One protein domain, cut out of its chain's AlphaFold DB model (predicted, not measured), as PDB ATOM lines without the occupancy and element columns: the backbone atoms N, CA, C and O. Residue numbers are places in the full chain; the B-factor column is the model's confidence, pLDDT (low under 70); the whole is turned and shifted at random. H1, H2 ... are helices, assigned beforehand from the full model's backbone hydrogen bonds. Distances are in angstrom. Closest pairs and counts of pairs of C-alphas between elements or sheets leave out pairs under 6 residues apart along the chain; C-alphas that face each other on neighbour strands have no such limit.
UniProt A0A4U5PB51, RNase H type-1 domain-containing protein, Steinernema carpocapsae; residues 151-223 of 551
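AT A GLANCE: This is residues 151 to 223 of the 551 residues of the protein "RNase H type-1 domain-containing protein" of Steinernema carpocapsae (UniProt A0A4U5PB51). A flat, open bracket: a small head of two short helices, H1 and H2, with a loop, residues 157 to 170, then the long helix H3, with H4 turning off its far end. The 73 printed residues hold four named helices, H1 to H4 in chain order, and no named strand: all helix. The whole is extended, radius of gyration of the C-alphas 17.9 A, spanning 48 by 29 by 10 A.

HOW THE PARTS SIT: H1, residues 151 to 156, and H2, residues 171 to 179, form a helical hairpin and only just touch, with 3 pairs of C-alphas within 8 A; the closest C-alphas, of Leu 153 and Tyr 173, are 7.1 A apart. They run opposite ways at a shallow tilt of 29 degrees. H3, residues 184 to 211, and H4, residues 213 to 223, are close but not clearly touching, about perpendicular at 79 degrees; their closest C-alphas, of His 209 and Leu 216, are 7.8 A apart. Every O i to N i+4 pair is within hydrogen-bond range in H1, H2 and H4, and 23 of 24 in H3.

IN THESE COORDINATES: H1 begins at C-alpha 151 (7.871, -20.332, -60.665). H3 is 39.6 A long, with a kink of 25 degrees near residue 201. H4, 15.0 A, ends at C-alpha 223 (10.028, -34.914, -20.025).

THE WHOLE: The printed part has no cut. The H1 to H2 link is long. Residues 203 to 212 are among those under pLDDT 70.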
ATOM      1  N   GLY A 151       9.148 -20.958 -60.305       65.50
ATOM      2  CA  GLY A 151       7.871 -20.332 -60.665       65.50
ATOM      3  C   GLY A 151       6.833 -21.355 -61.131       65.50
ATOM      4  O   GLY A 151       5.694 -21.357 -60.663       65.50
ATOM      5  N   THR A 152       7.258 -22.290 -61.982       73.19
ATOM      6  CA  THR A 152       6.392 -23.352 -62.518       73.19
ATOM      7  C   THR A 152       6.014 -24.378 -61.443       73.19
ATOM      8  O   THR A 152       4.887 -24.878 -61.413       73.19
ATOM      9  N   LEU A 153       6.942 -24.682 -60.529       71.44
ATOM     10  CA  LEU A 153       6.708 -25.616 -59.424       71.44
ATOM     11  C   LEU A 153       5.747 -25.043 -58.377       71.44
ATOM     12  O   LEU A 153       4.829 -25.744 -57.952       71.44
ATOM     13  N   SER A 154       5.886 -23.759 -58.036       67.44
ATOM     14  CA  SER A 154       4.997 -23.076 -57.087       67.44
ATOM     15  C   SER A 154       3.555 -22.955 -57.594       67.44
ATOM     16  O   SER A 154       2.637 -22.892 -56.782       67.44
ATOM     17  N   GLN A 155       3.334 -22.940 -58.913       73.50
ATOM     18  CA  GLN A 155       1.989 -22.912 -59.497       73.50
ATOM     19  C   GLN A 155       1.284 -24.275 -59.411       73.50
ATOM     20  O   GLN A 155       0.070 -24.331 -59.233       73.50
ATOM     21  N   LYS A 156       2.036 -25.379 -59.535       74.50
ATOM     22  CA  LYS A 156       1.496 -26.748 -59.451       74.50
ATOM     23  C   LYS A 156       1.390 -27.263 -58.015       74.50
ATOM     24  O   LYS A 156       0.502 -28.059 -57.726       74.50
ATOM     25  N   PHE A 157       2.277 -26.808 -57.133       76.25
ATOM     26  CA  PHE A 157       2.352 -27.219 -55.733       76.25
ATOM     27  C   PHE A 157       2.551 -25.981 -54.841       76.25
ATOM     28  O   PHE A 157       3.680 -25.681 -54.450       76.25
ATOM     29  N   PRO A 158       1.468 -25.253 -54.515       69.50
ATOM     30  CA  PRO A 158       1.549 -23.992 -53.771       69.50
ATOM     31  C   PRO A 158       2.156 -24.139 -52.369       69.50
ATOM     32  O   PRO A 158       2.887 -23.262 -51.916       69.50
ATOM     33  N   ASP A 159       1.888 -25.272 -51.717       72.38
ATOM     34  CA  ASP A 159       2.335 -25.570 -50.353       72.38
ATOM     35  C   ASP A 159       3.493 -26.592 -50.308       72.38
ATOM     36  O   ASP A 159       3.912 -27.000 -49.230       72.38
ATOM     37  N   GLY A 160       4.013 -27.029 -51.462       75.06
ATOM     38  CA  GLY A 160       5.041 -28.072 -51.550       75.06
ATOM     39  C   GLY A 160       6.470 -27.544 -51.393       75.06
ATOM     40  O   GLY A 160       6.788 -26.424 -51.790       75.06
ATOM     41  N   SER A 161       7.354 -28.366 -50.825       76.38
ATOM     42  CA  SER A 161       8.784 -28.079 -50.661       76.38
ATOM     43  C   SER A 161       9.641 -29.281 -51.061       76.38
ATOM     44  O   SER A 161       9.242 -30.430 -50.879       76.38
ATOM     45  N   SER A 162      10.849 -29.018 -51.562       72.38
ATOM     46  CA  SER A 162      11.888 -30.029 -51.810       72.38
ATOM     47  C   SER A 162      12.756 -30.311 -50.588       72.38
ATOM     48  O   SER A 162      13.552 -31.249 -50.586       72.38
ATOM     49  N   ASN A 163      12.624 -29.523 -49.524       71.25
ATOM     50  CA  ASN A 163      13.416 -29.737 -48.328       71.25
ATOM     51  C   ASN A 163      12.846 -30.902 -47.508       71.25
ATOM     52  O   ASN A 163      11.792 -30.768 -46.891       71.25
ATOM     53  N   ARG A 164      13.590 -32.013 -47.455       69.50
ATOM     54  CA  ARG A 164      13.243 -33.247 -46.721       69.50
ATOM     55  C   ARG A 164      12.972 -33.036 -45.227       69.50
ATOM     56  O   ARG A 164      12.337 -33.877 -44.608       69.50
ATOM     57  N   ARG A 165      13.482 -31.949 -44.639       68.94
ATOM     58  CA  ARG A 165      13.340 -31.636 -43.206       68.94
ATOM     59  C   ARG A 165      12.076 -30.836 -42.881       68.94
ATOM     60  O   ARG A 165      11.799 -30.604 -41.711       68.94
ATOM     61  N   MET A 166      11.347 -30.360 -43.889       66.69
ATOM     62  CA  MET A 166      10.130 -29.574 -43.692       66.69
ATOM     63  C   MET A 166       8.893 -30.476 -43.687       66.69
ATOM     64  O   MET A 166       8.788 -31.378 -44.509       66.69
ATOM     65  N   GLU A 167       7.910 -30.175 -42.835       67.62
ATOM     66  CA  GLU A 167       6.602 -30.863 -42.837       67.62
ATOM     67  C   GLU A 167       5.859 -30.711 -44.170       67.62
ATOM     68  O   GLU A 167       5.069 -31.563 -44.563       67.62
ATOM     69  N   SER A 168       6.156 -29.637 -44.898       74.38
ATOM     70  CA  SER A 168       5.607 -29.344 -46.218       74.38
ATOM     71  C   SER A 168       6.349 -30.060 -47.359       74.38
ATOM     72  O   SER A 168       6.267 -29.635 -48.513       74.38
ATOM     73  N   PHE A 169       7.157 -31.079 -47.057       81.62
ATOM     74  CA  PHE A 169       7.892 -31.841 -48.062       81.62
ATOM     75  C   PHE A 169       6.937 -32.649 -48.948       81.62
ATOM     76  O   PHE A 169       6.174 -33.477 -48.452       81.62
ATOM     77  N   ASP A 170       7.016 -32.454 -50.268       79.81
ATOM     78  CA  ASP A 170       6.309 -33.297 -51.237       79.81
ATOM     79  C   ASP A 170       7.334 -34.061 -52.101       79.81
ATOM     80  O   ASP A 170       8.130 -33.439 -52.817       79.81
ATOM     81  N   PRO A 171       7.318 -35.408 -52.097       81.00
ATOM     82  CA  PRO A 171       8.225 -36.218 -52.910       81.00
ATOM     83  C   PRO A 171       8.146 -35.913 -54.411       81.00
ATOM     84  O   PRO A 171       9.145 -36.004 -55.122       81.00
ATOM     85  N   ARG A 172       6.965 -35.529 -54.911       82.94
ATOM     86  CA  ARG A 172       6.762 -35.178 -56.324       82.94
ATOM     87  C   ARG A 172       7.432 -33.851 -56.647       82.94
ATOM     88  O   ARG A 172       8.058 -33.732 -57.696       82.94
ATOM     89  N   TYR A 173       7.341 -32.889 -55.732       82.12
ATOM     90  CA  TYR A 173       8.026 -31.604 -55.842       82.12
ATOM     91  C   TYR A 173       9.545 -31.808 -55.890       82.12
ATOM     92  O   TYR A 173      10.212 -31.283 -56.776       82.12
ATOM     93  N   TYR A 174      10.083 -32.643 -54.996       82.00
ATOM     94  CA  TYR A 174      11.512 -32.960 -54.949       82.00
ATOM     95  C   TYR A 174      12.040 -33.598 -56.241       82.00
ATOM     96  O   TYR A 174      13.091 -33.203 -56.748       82.00
ATOM     97  N   LEU A 175      11.310 -34.577 -56.786       83.31
ATOM     98  CA  LEU A 175      11.689 -35.253 -58.029       83.31
ATOM     99  C   LEU A 175      11.605 -34.321 -59.238       83.31
ATOM    100  O   LEU A 175      12.467 -34.374 -60.108       83.31
ATOM    101  N   LEU A 176      10.598 -33.452 -59.298       82.94
ATOM    102  CA  LEU A 176      10.470 -32.491 -60.391       82.94
ATOM    103  C   LEU A 176      11.532 -31.389 -60.317       82.94
ATOM    104  O   LEU A 176      12.041 -30.975 -61.353       82.94
ATOM    105  N   GLU A 177      11.907 -30.936 -59.120       79.94
ATOM    106  CA  GLU A 177      12.965 -29.935 -58.976       79.94
ATOM    107  C   GLU A 177      14.337 -30.499 -59.359       79.94
ATOM    108  O   GLU A 177      15.041 -29.878 -60.150       79.94
ATOM    109  N   ASN A 178      14.709 -31.670 -58.830       78.56
ATOM    110  CA  ASN A 178      16.085 -32.178 -58.918       78.56
ATOM    111  C   ASN A 178      16.304 -33.234 -60.013       78.56
ATOM    112  O   ASN A 178      17.427 -33.407 -60.477       78.56
ATOM    113  N   HIS A 179      15.251 -33.940 -60.435       80.38
ATOM    114  CA  HIS A 179      15.332 -35.127 -61.298       80.38
ATOM    115  C   HIS A 179      14.432 -35.042 -62.540       80.38
ATOM    116  O   HIS A 179      14.159 -36.057 -63.176       80.38
ATOM    117  N   SER A 180      13.989 -33.844 -62.940       78.12
ATOM    118  CA  SER A 180      13.100 -33.677 -64.107       78.12
ATOM    119  C   SER A 180      13.675 -34.230 -65.417       78.12
ATOM    120  O   SER A 180      12.913 -34.660 -66.282       78.12
ATOM    121  N   LYS A 181      15.005 -34.230 -65.568       78.75
ATOM    122  CA  LYS A 181      15.715 -34.680 -66.776       78.75
ATOM    123  C   LYS A 181      16.398 -36.046 -66.629       78.75
ATOM    124  O   LYS A 181      17.096 -36.471 -67.550       78.75
ATOM    125  N   THR A 182      16.252 -36.735 -65.496       82.00
ATOM    126  CA  THR A 182      16.938 -38.018 -65.285       82.00
ATOM    127  C   THR A 182      16.214 -39.170 -65.979       82.00
ATOM    128  O   THR A 182      14.994 -39.181 -66.144       82.00
ATOM    129  N   LYS A 183      16.984 -40.162 -66.442       85.31
ATOM    130  CA  LYS A 183      16.438 -41.328 -67.147       85.31
ATOM    131  C   LYS A 183      15.730 -42.260 -66.164       85.31
ATOM    132  O   LYS A 183      16.181 -42.458 -65.036       85.31
ATOM    133  N   LEU A 184      14.671 -42.923 -66.634       84.31
ATOM    134  CA  LEU A 184      13.883 -43.865 -65.830       84.31
ATOM    135  C   LEU A 184      14.732 -44.996 -65.222       84.31
ATOM    136  O   LEU A 184      14.489 -45.412 -64.090       84.31
ATOM    137  N   GLU A 185      15.744 -45.477 -65.945       84.56
ATOM    138  CA  GLU A 185      16.643 -46.533 -65.461       84.56
ATOM    139  C   GLU A 185      17.495 -46.091 -64.265       84.56
ATOM    140  O   GLU A 185      17.743 -46.875 -63.346       84.56
ATOM    141  N   ASP A 186      17.895 -44.822 -64.229       83.44
ATOM    142  CA  ASP A 186      18.682 -44.280 -63.127       83.44
ATOM    143  C   ASP A 186      17.793 -43.996 -61.913       83.44
ATOM    144  O   ASP A 186      18.165 -44.343 -60.793       83.44
ATOM    145  N   LEU A 187      16.549 -43.550 -62.124       82.56
ATOM    146  CA  LEU A 187      15.541 -43.479 -61.058       82.56
ATOM    147  C   LEU A 187      15.265 -44.858 -60.433       82.56
ATOM    148  O   LEU A 187      15.166 -44.982 -59.212       82.56
ATOM    149  N   ARG A 188      15.216 -45.929 -61.238       85.69
ATOM    150  CA  ARG A 188      15.077 -47.313 -60.737       85.69
ATOM    151  C   ARG A 188      16.283 -47.769 -59.912       85.69
ATOM    152  O   ARG A 188      16.115 -48.521 -58.947       85.69
ATOM    153  N   LYS A 189      17.502 -47.343 -60.260       84.19
ATOM    154  CA  LYS A 189      18.696 -47.558 -59.417       84.19
ATOM    155  C   LYS A 189      18.579 -46.782 -58.106       84.19
ATOM    156  O   LYS A 189      18.815 -47.373 -57.054       84.19
ATOM    157  N   GLY A 190      18.109 -45.538 -58.165       83.75
ATOM    158  CA  GLY A 190      17.843 -44.702 -56.997       83.75
ATOM    159  C   GLY A 190      16.871 -45.338 -56.003       83.75
ATOM    160  O   GLY A 190      17.144 -45.395 -54.809       83.75
ATOM    161  N   VAL A 191      15.781 -45.941 -56.487       85.25
ATOM    162  CA  VAL A 191      14.827 -46.671 -55.630       85.25
ATOM    163  C   VAL A 191      15.477 -47.876 -54.943       85.25
ATOM    164  O   VAL A 191      15.206 -48.141 -53.771       85.25
ATOM    165  N   ARG A 192      16.344 -48.623 -55.639       84.44
ATOM    166  CA  ARG A 192      17.081 -49.750 -55.035       84.44
ATOM    167  C   ARG A 192      18.071 -49.273 -53.975       84.44
ATOM    168  O   ARG A 192      18.160 -49.895 -52.919       84.44
ATOM    169  N   HIS A 193      18.763 -48.167 -54.239       85.06
ATOM    170  CA  HIS A 193      19.654 -47.528 -53.274       85.06
ATOM    171  C   HIS A 193      18.888 -47.078 -52.024       85.06
ATOM    172  O   HIS A 193      19.257 -47.455 -50.918       85.06
ATOM    173  N   MET A 194      17.762 -46.386 -52.202       81.88
ATOM    174  CA  MET A 194      16.908 -45.920 -51.109       81.88
ATOM    175  C   MET A 194      16.374 -47.081 -50.256       81.88
ATOM    176  O   MET A 194      16.397 -47.002 -49.033       81.88
ATOM    177  N   LYS A 195      15.967 -48.199 -50.874       84.94
ATOM    178  CA  LYS A 195      15.564 -49.413 -50.139       84.94
ATOM    179  C   LYS A 195      16.710 -50.009 -49.320       84.94
ATOM    180  O   LYS A 195      16.485 -50.436 -48.194       84.94
ATOM    181  N   LYS A 196      17.928 -50.040 -49.870       83.25
ATOM    182  CA  LYS A 196      19.115 -50.542 -49.162       83.25
ATOM    183  C   LYS A 196      19.500 -49.626 -47.994       83.25
ATOM    184  O   LYS A 196      19.789 -50.124 -46.913       83.25
ATOM    185  N   MET A 197      19.445 -48.311 -48.201       79.56
ATOM    186  CA  MET A 197      19.691 -47.311 -47.159       79.56
ATOM    187  C   MET A 197      18.655 -47.376 -46.044       79.56
ATOM    188  O   MET A 197      19.050 -47.407 -44.891       79.56
ATOM    189  N   ALA A 198      17.365 -47.525 -46.357       80.12
ATOM    190  CA  ALA A 198      16.325 -47.663 -45.338       80.12
ATOM    191  C   ALA A 198      16.551 -48.879 -44.416       80.12
ATOM    192  O   ALA A 198      16.300 -48.803 -43.216       80.12
ATOM    193  N   VAL A 199      17.058 -49.994 -44.958       82.25
ATOM    194  CA  VAL A 199      17.413 -51.176 -44.153       82.25
ATOM    195  C   VAL A 199      18.642 -50.902 -43.284       82.25
ATOM    196  O   VAL A 199      18.607 -51.175 -42.089       82.25
ATOM    197  N   MET A 200      19.701 -50.317 -43.857       75.81
ATOM    198  CA  MET A 200      20.926 -49.986 -43.118       75.81
ATOM    199  C   MET A 200      20.694 -48.925 -42.036       75.81
ATOM    200  O   MET A 200      21.264 -49.017 -40.956       75.81
ATOM    201  N   GLU A 201      19.841 -47.938 -42.297       71.19
ATOM    202  CA  GLU A 201      19.462 -46.898 -41.344       71.19
ATOM    203  C   GLU A 201      18.581 -47.465 -40.228       71.19
ATOM    204  O   GLU A 201      18.772 -47.102 -39.076       71.19
ATOM    205  N   ALA A 202      17.692 -48.425 -40.511       72.75
ATOM    206  CA  ALA A 202      16.941 -49.133 -39.471       72.75
ATOM    207  C   ALA A 202      17.846 -49.983 -38.555       72.75
ATOM    208  O   ALA A 202      17.534 -50.175 -37.378       72.75
ATOM    209  N   GLU A 203      18.961 -50.496 -39.073       69.19
ATOM    210  CA  GLU A 203      19.978 -51.218 -38.300       69.19
ATOM    211  C   GLU A 203      20.875 -50.256 -37.506       69.19
ATOM    212  O   GLU A 203      21.019 -50.404 -36.293       69.19
ATOM    213  N   SER A 204      21.366 -49.195 -38.150       66.75
ATOM    214  CA  SER A 204      22.154 -48.133 -37.517       66.75
ATOM    215  C   SER A 204      21.360 -47.388 -36.445       66.75
ATOM    216  O   SER A 204      21.887 -47.124 -35.372       66.75
ATOM    217  N   SER A 205      20.074 -47.119 -36.673       64.38
ATOM    218  CA  SER A 205      19.160 -46.522 -35.699       64.38
ATOM    219  C   SER A 205      19.087 -47.374 -34.434       64.38
ATOM    220  O   SER A 205      19.198 -46.826 -33.343       64.38
ATOM    221  N   LYS A 206      19.018 -48.709 -34.533       68.31
ATOM    222  CA  LYS A 206      19.064 -49.587 -33.348       68.31
ATOM    223  C   LYS A 206      20.374 -49.445 -32.581       68.31
ATOM    224  O   LYS A 206      20.346 -49.418 -31.353       68.31
ATOM    225  N   ASP A 207      21.499 -49.330 -33.273       65.44
ATOM    226  CA  ASP A 207      22.807 -49.184 -32.633       65.44
ATOM    227  C   ASP A 207      23.027 -47.778 -32.057       65.44
ATOM    228  O   ASP A 207      23.582 -47.643 -30.969       65.44
ATOM    229  N   VAL A 208      22.492 -46.736 -32.697       62.47
ATOM    230  CA  VAL A 208      22.452 -45.356 -32.185       62.47
ATOM    231  C   VAL A 208      21.524 -45.253 -30.973       62.47
ATOM    232  O   VAL A 208      21.887 -44.623 -29.984       62.47
ATOM    233  N   HIS A 209      20.357 -45.904 -30.993       64.69
ATOM    234  CA  HIS A 209      19.447 -45.974 -29.847       64.69
ATOM    235  C   HIS A 209      20.057 -46.758 -28.680       64.69
ATOM    236  O   HIS A 209      19.847 -46.372 -27.535       64.69
ATOM    237  N   LYS A 210      20.850 -47.806 -28.943       68.25
ATOM    238  CA  LYS A 210      21.634 -48.504 -27.910       68.25
ATOM    239  C   LYS A 210      22.764 -47.632 -27.360       68.25
ATOM    240  O   LYS A 210      22.930 -47.563 -26.148       68.25
ATOM    241  N   ALA A 211      23.516 -46.952 -28.226       67.44
ATOM    242  CA  ALA A 211      24.640 -46.102 -27.831       67.44
ATOM    243  C   ALA A 211      24.193 -44.850 -27.055       67.44
ATOM    244  O   ALA A 211      24.870 -44.427 -26.123       67.44
ATOM    245  N   ASN A 212      23.030 -44.293 -27.402       65.00
ATOM    246  CA  ASN A 212      22.457 -43.095 -26.784       65.00
ATOM    247  C   ASN A 212      21.301 -43.411 -25.825       65.00
ATOM    248  O   ASN A 212      20.535 -42.514 -25.466       65.00
ATOM    249  N   LEU A 213      21.165 -44.670 -25.395       75.81
ATOM    250  CA  LEU A 213      20.073 -45.126 -24.532       75.81
ATOM    251  C   LEU A 213      20.010 -44.315 -23.234       75.81
ATOM    252  O   LEU A 213      18.935 -43.907 -22.813       75.81
ATOM    253  N   TYR A 214      21.170 -44.015 -22.646       71.31
ATOM    254  CA  TYR A 214      21.264 -43.199 -21.436       71.31
ATOM    255  C   TYR A 214      20.748 -41.768 -21.655       71.31
ATOM    256  O   TYR A 214      19.979 -41.254 -20.848       71.31
ATOM    257  N   SER A 215      21.109 -41.134 -22.774       73.06
ATOM    258  CA  SER A 215      20.625 -39.794 -23.122       73.06
ATOM    259  C   SER A 215      19.128 -39.784 -23.421       73.06
ATOM    260  O   SER A 215      18.441 -38.846 -23.032       73.06
ATOM    261  N   LEU A 216      18.608 -40.830 -24.068       75.38
ATOM    262  CA  LEU A 216      17.177 -40.990 -24.324       75.38
ATOM    263  C   LEU A 216      16.390 -41.183 -23.029       75.38
ATOM    264  O   LEU A 216      15.386 -40.506 -22.842       75.38
ATOM    265  N   ILE A 217      16.869 -42.037 -22.121       78.75
ATOM    266  CA  ILE A 217      16.267 -42.219 -20.794       78.75
ATOM    267  C   ILE A 217      16.300 -40.898 -20.025       78.75
ATOM    268  O   ILE A 217      15.267 -40.459 -19.544       78.75
ATOM    269  N   SER A 218      17.432 -40.189 -20.023       78.25
ATOM    270  CA  SER A 218      17.539 -38.874 -19.386       78.25
ATOM    271  C   SER A 218      16.575 -37.839 -19.985       78.25
ATOM    272  O   SER A 218      15.988 -37.051 -19.246       78.25
ATOM    273  N   CYS A 219      16.361 -37.850 -21.305       78.56
ATOM    274  CA  CYS A 219      15.379 -36.977 -21.953       78.56
ATOM    275  C   CYS A 219      13.942 -37.355 -21.578       78.56
ATOM    276  O   CYS A 219      13.118 -36.469 -21.363       78.56
ATOM    277  N   VAL A 220      13.636 -38.652 -21.495       85.00
ATOM    278  CA  VAL A 220      12.320 -39.149 -21.075       85.00
ATOM    279  C   VAL A 220      12.061 -38.818 -19.609       85.00
ATOM    280  O   VAL A 220      10.985 -38.321 -19.302       85.00
ATOM    281  N   ASP A 221      13.046 -38.984 -18.730       84.06
ATOM    282  CA  ASP A 221      12.956 -38.607 -17.319       84.06
ATOM    283  C   ASP A 221      12.770 -37.093 -17.163       84.06
ATOM    284  O   ASP A 221      11.940 -36.641 -16.374       84.06
ATOM    285  N   ALA A 222      13.481 -36.286 -17.957       83.94
ATOM    286  CA  ALA A 222      13.300 -34.838 -17.979       83.94
ATOM    287  C   ALA A 222      11.899 -34.439 -18.478       83.94
ATOM    288  O   ALA A 222      11.278 -33.538 -17.912       83.94
ATOM    289  N   LEU A 223      11.382 -35.118 -19.505       85.25
ATOM    290  CA  LEU A 223      10.028 -34.914 -20.025       85.25
ATOM    291  C   LEU A 223       8.954 -35.361 -19.029       85.25
ATOM    292  O   LEU A 223       7.956 -34.661 -18.877       85.25
TER     293      LEU A 223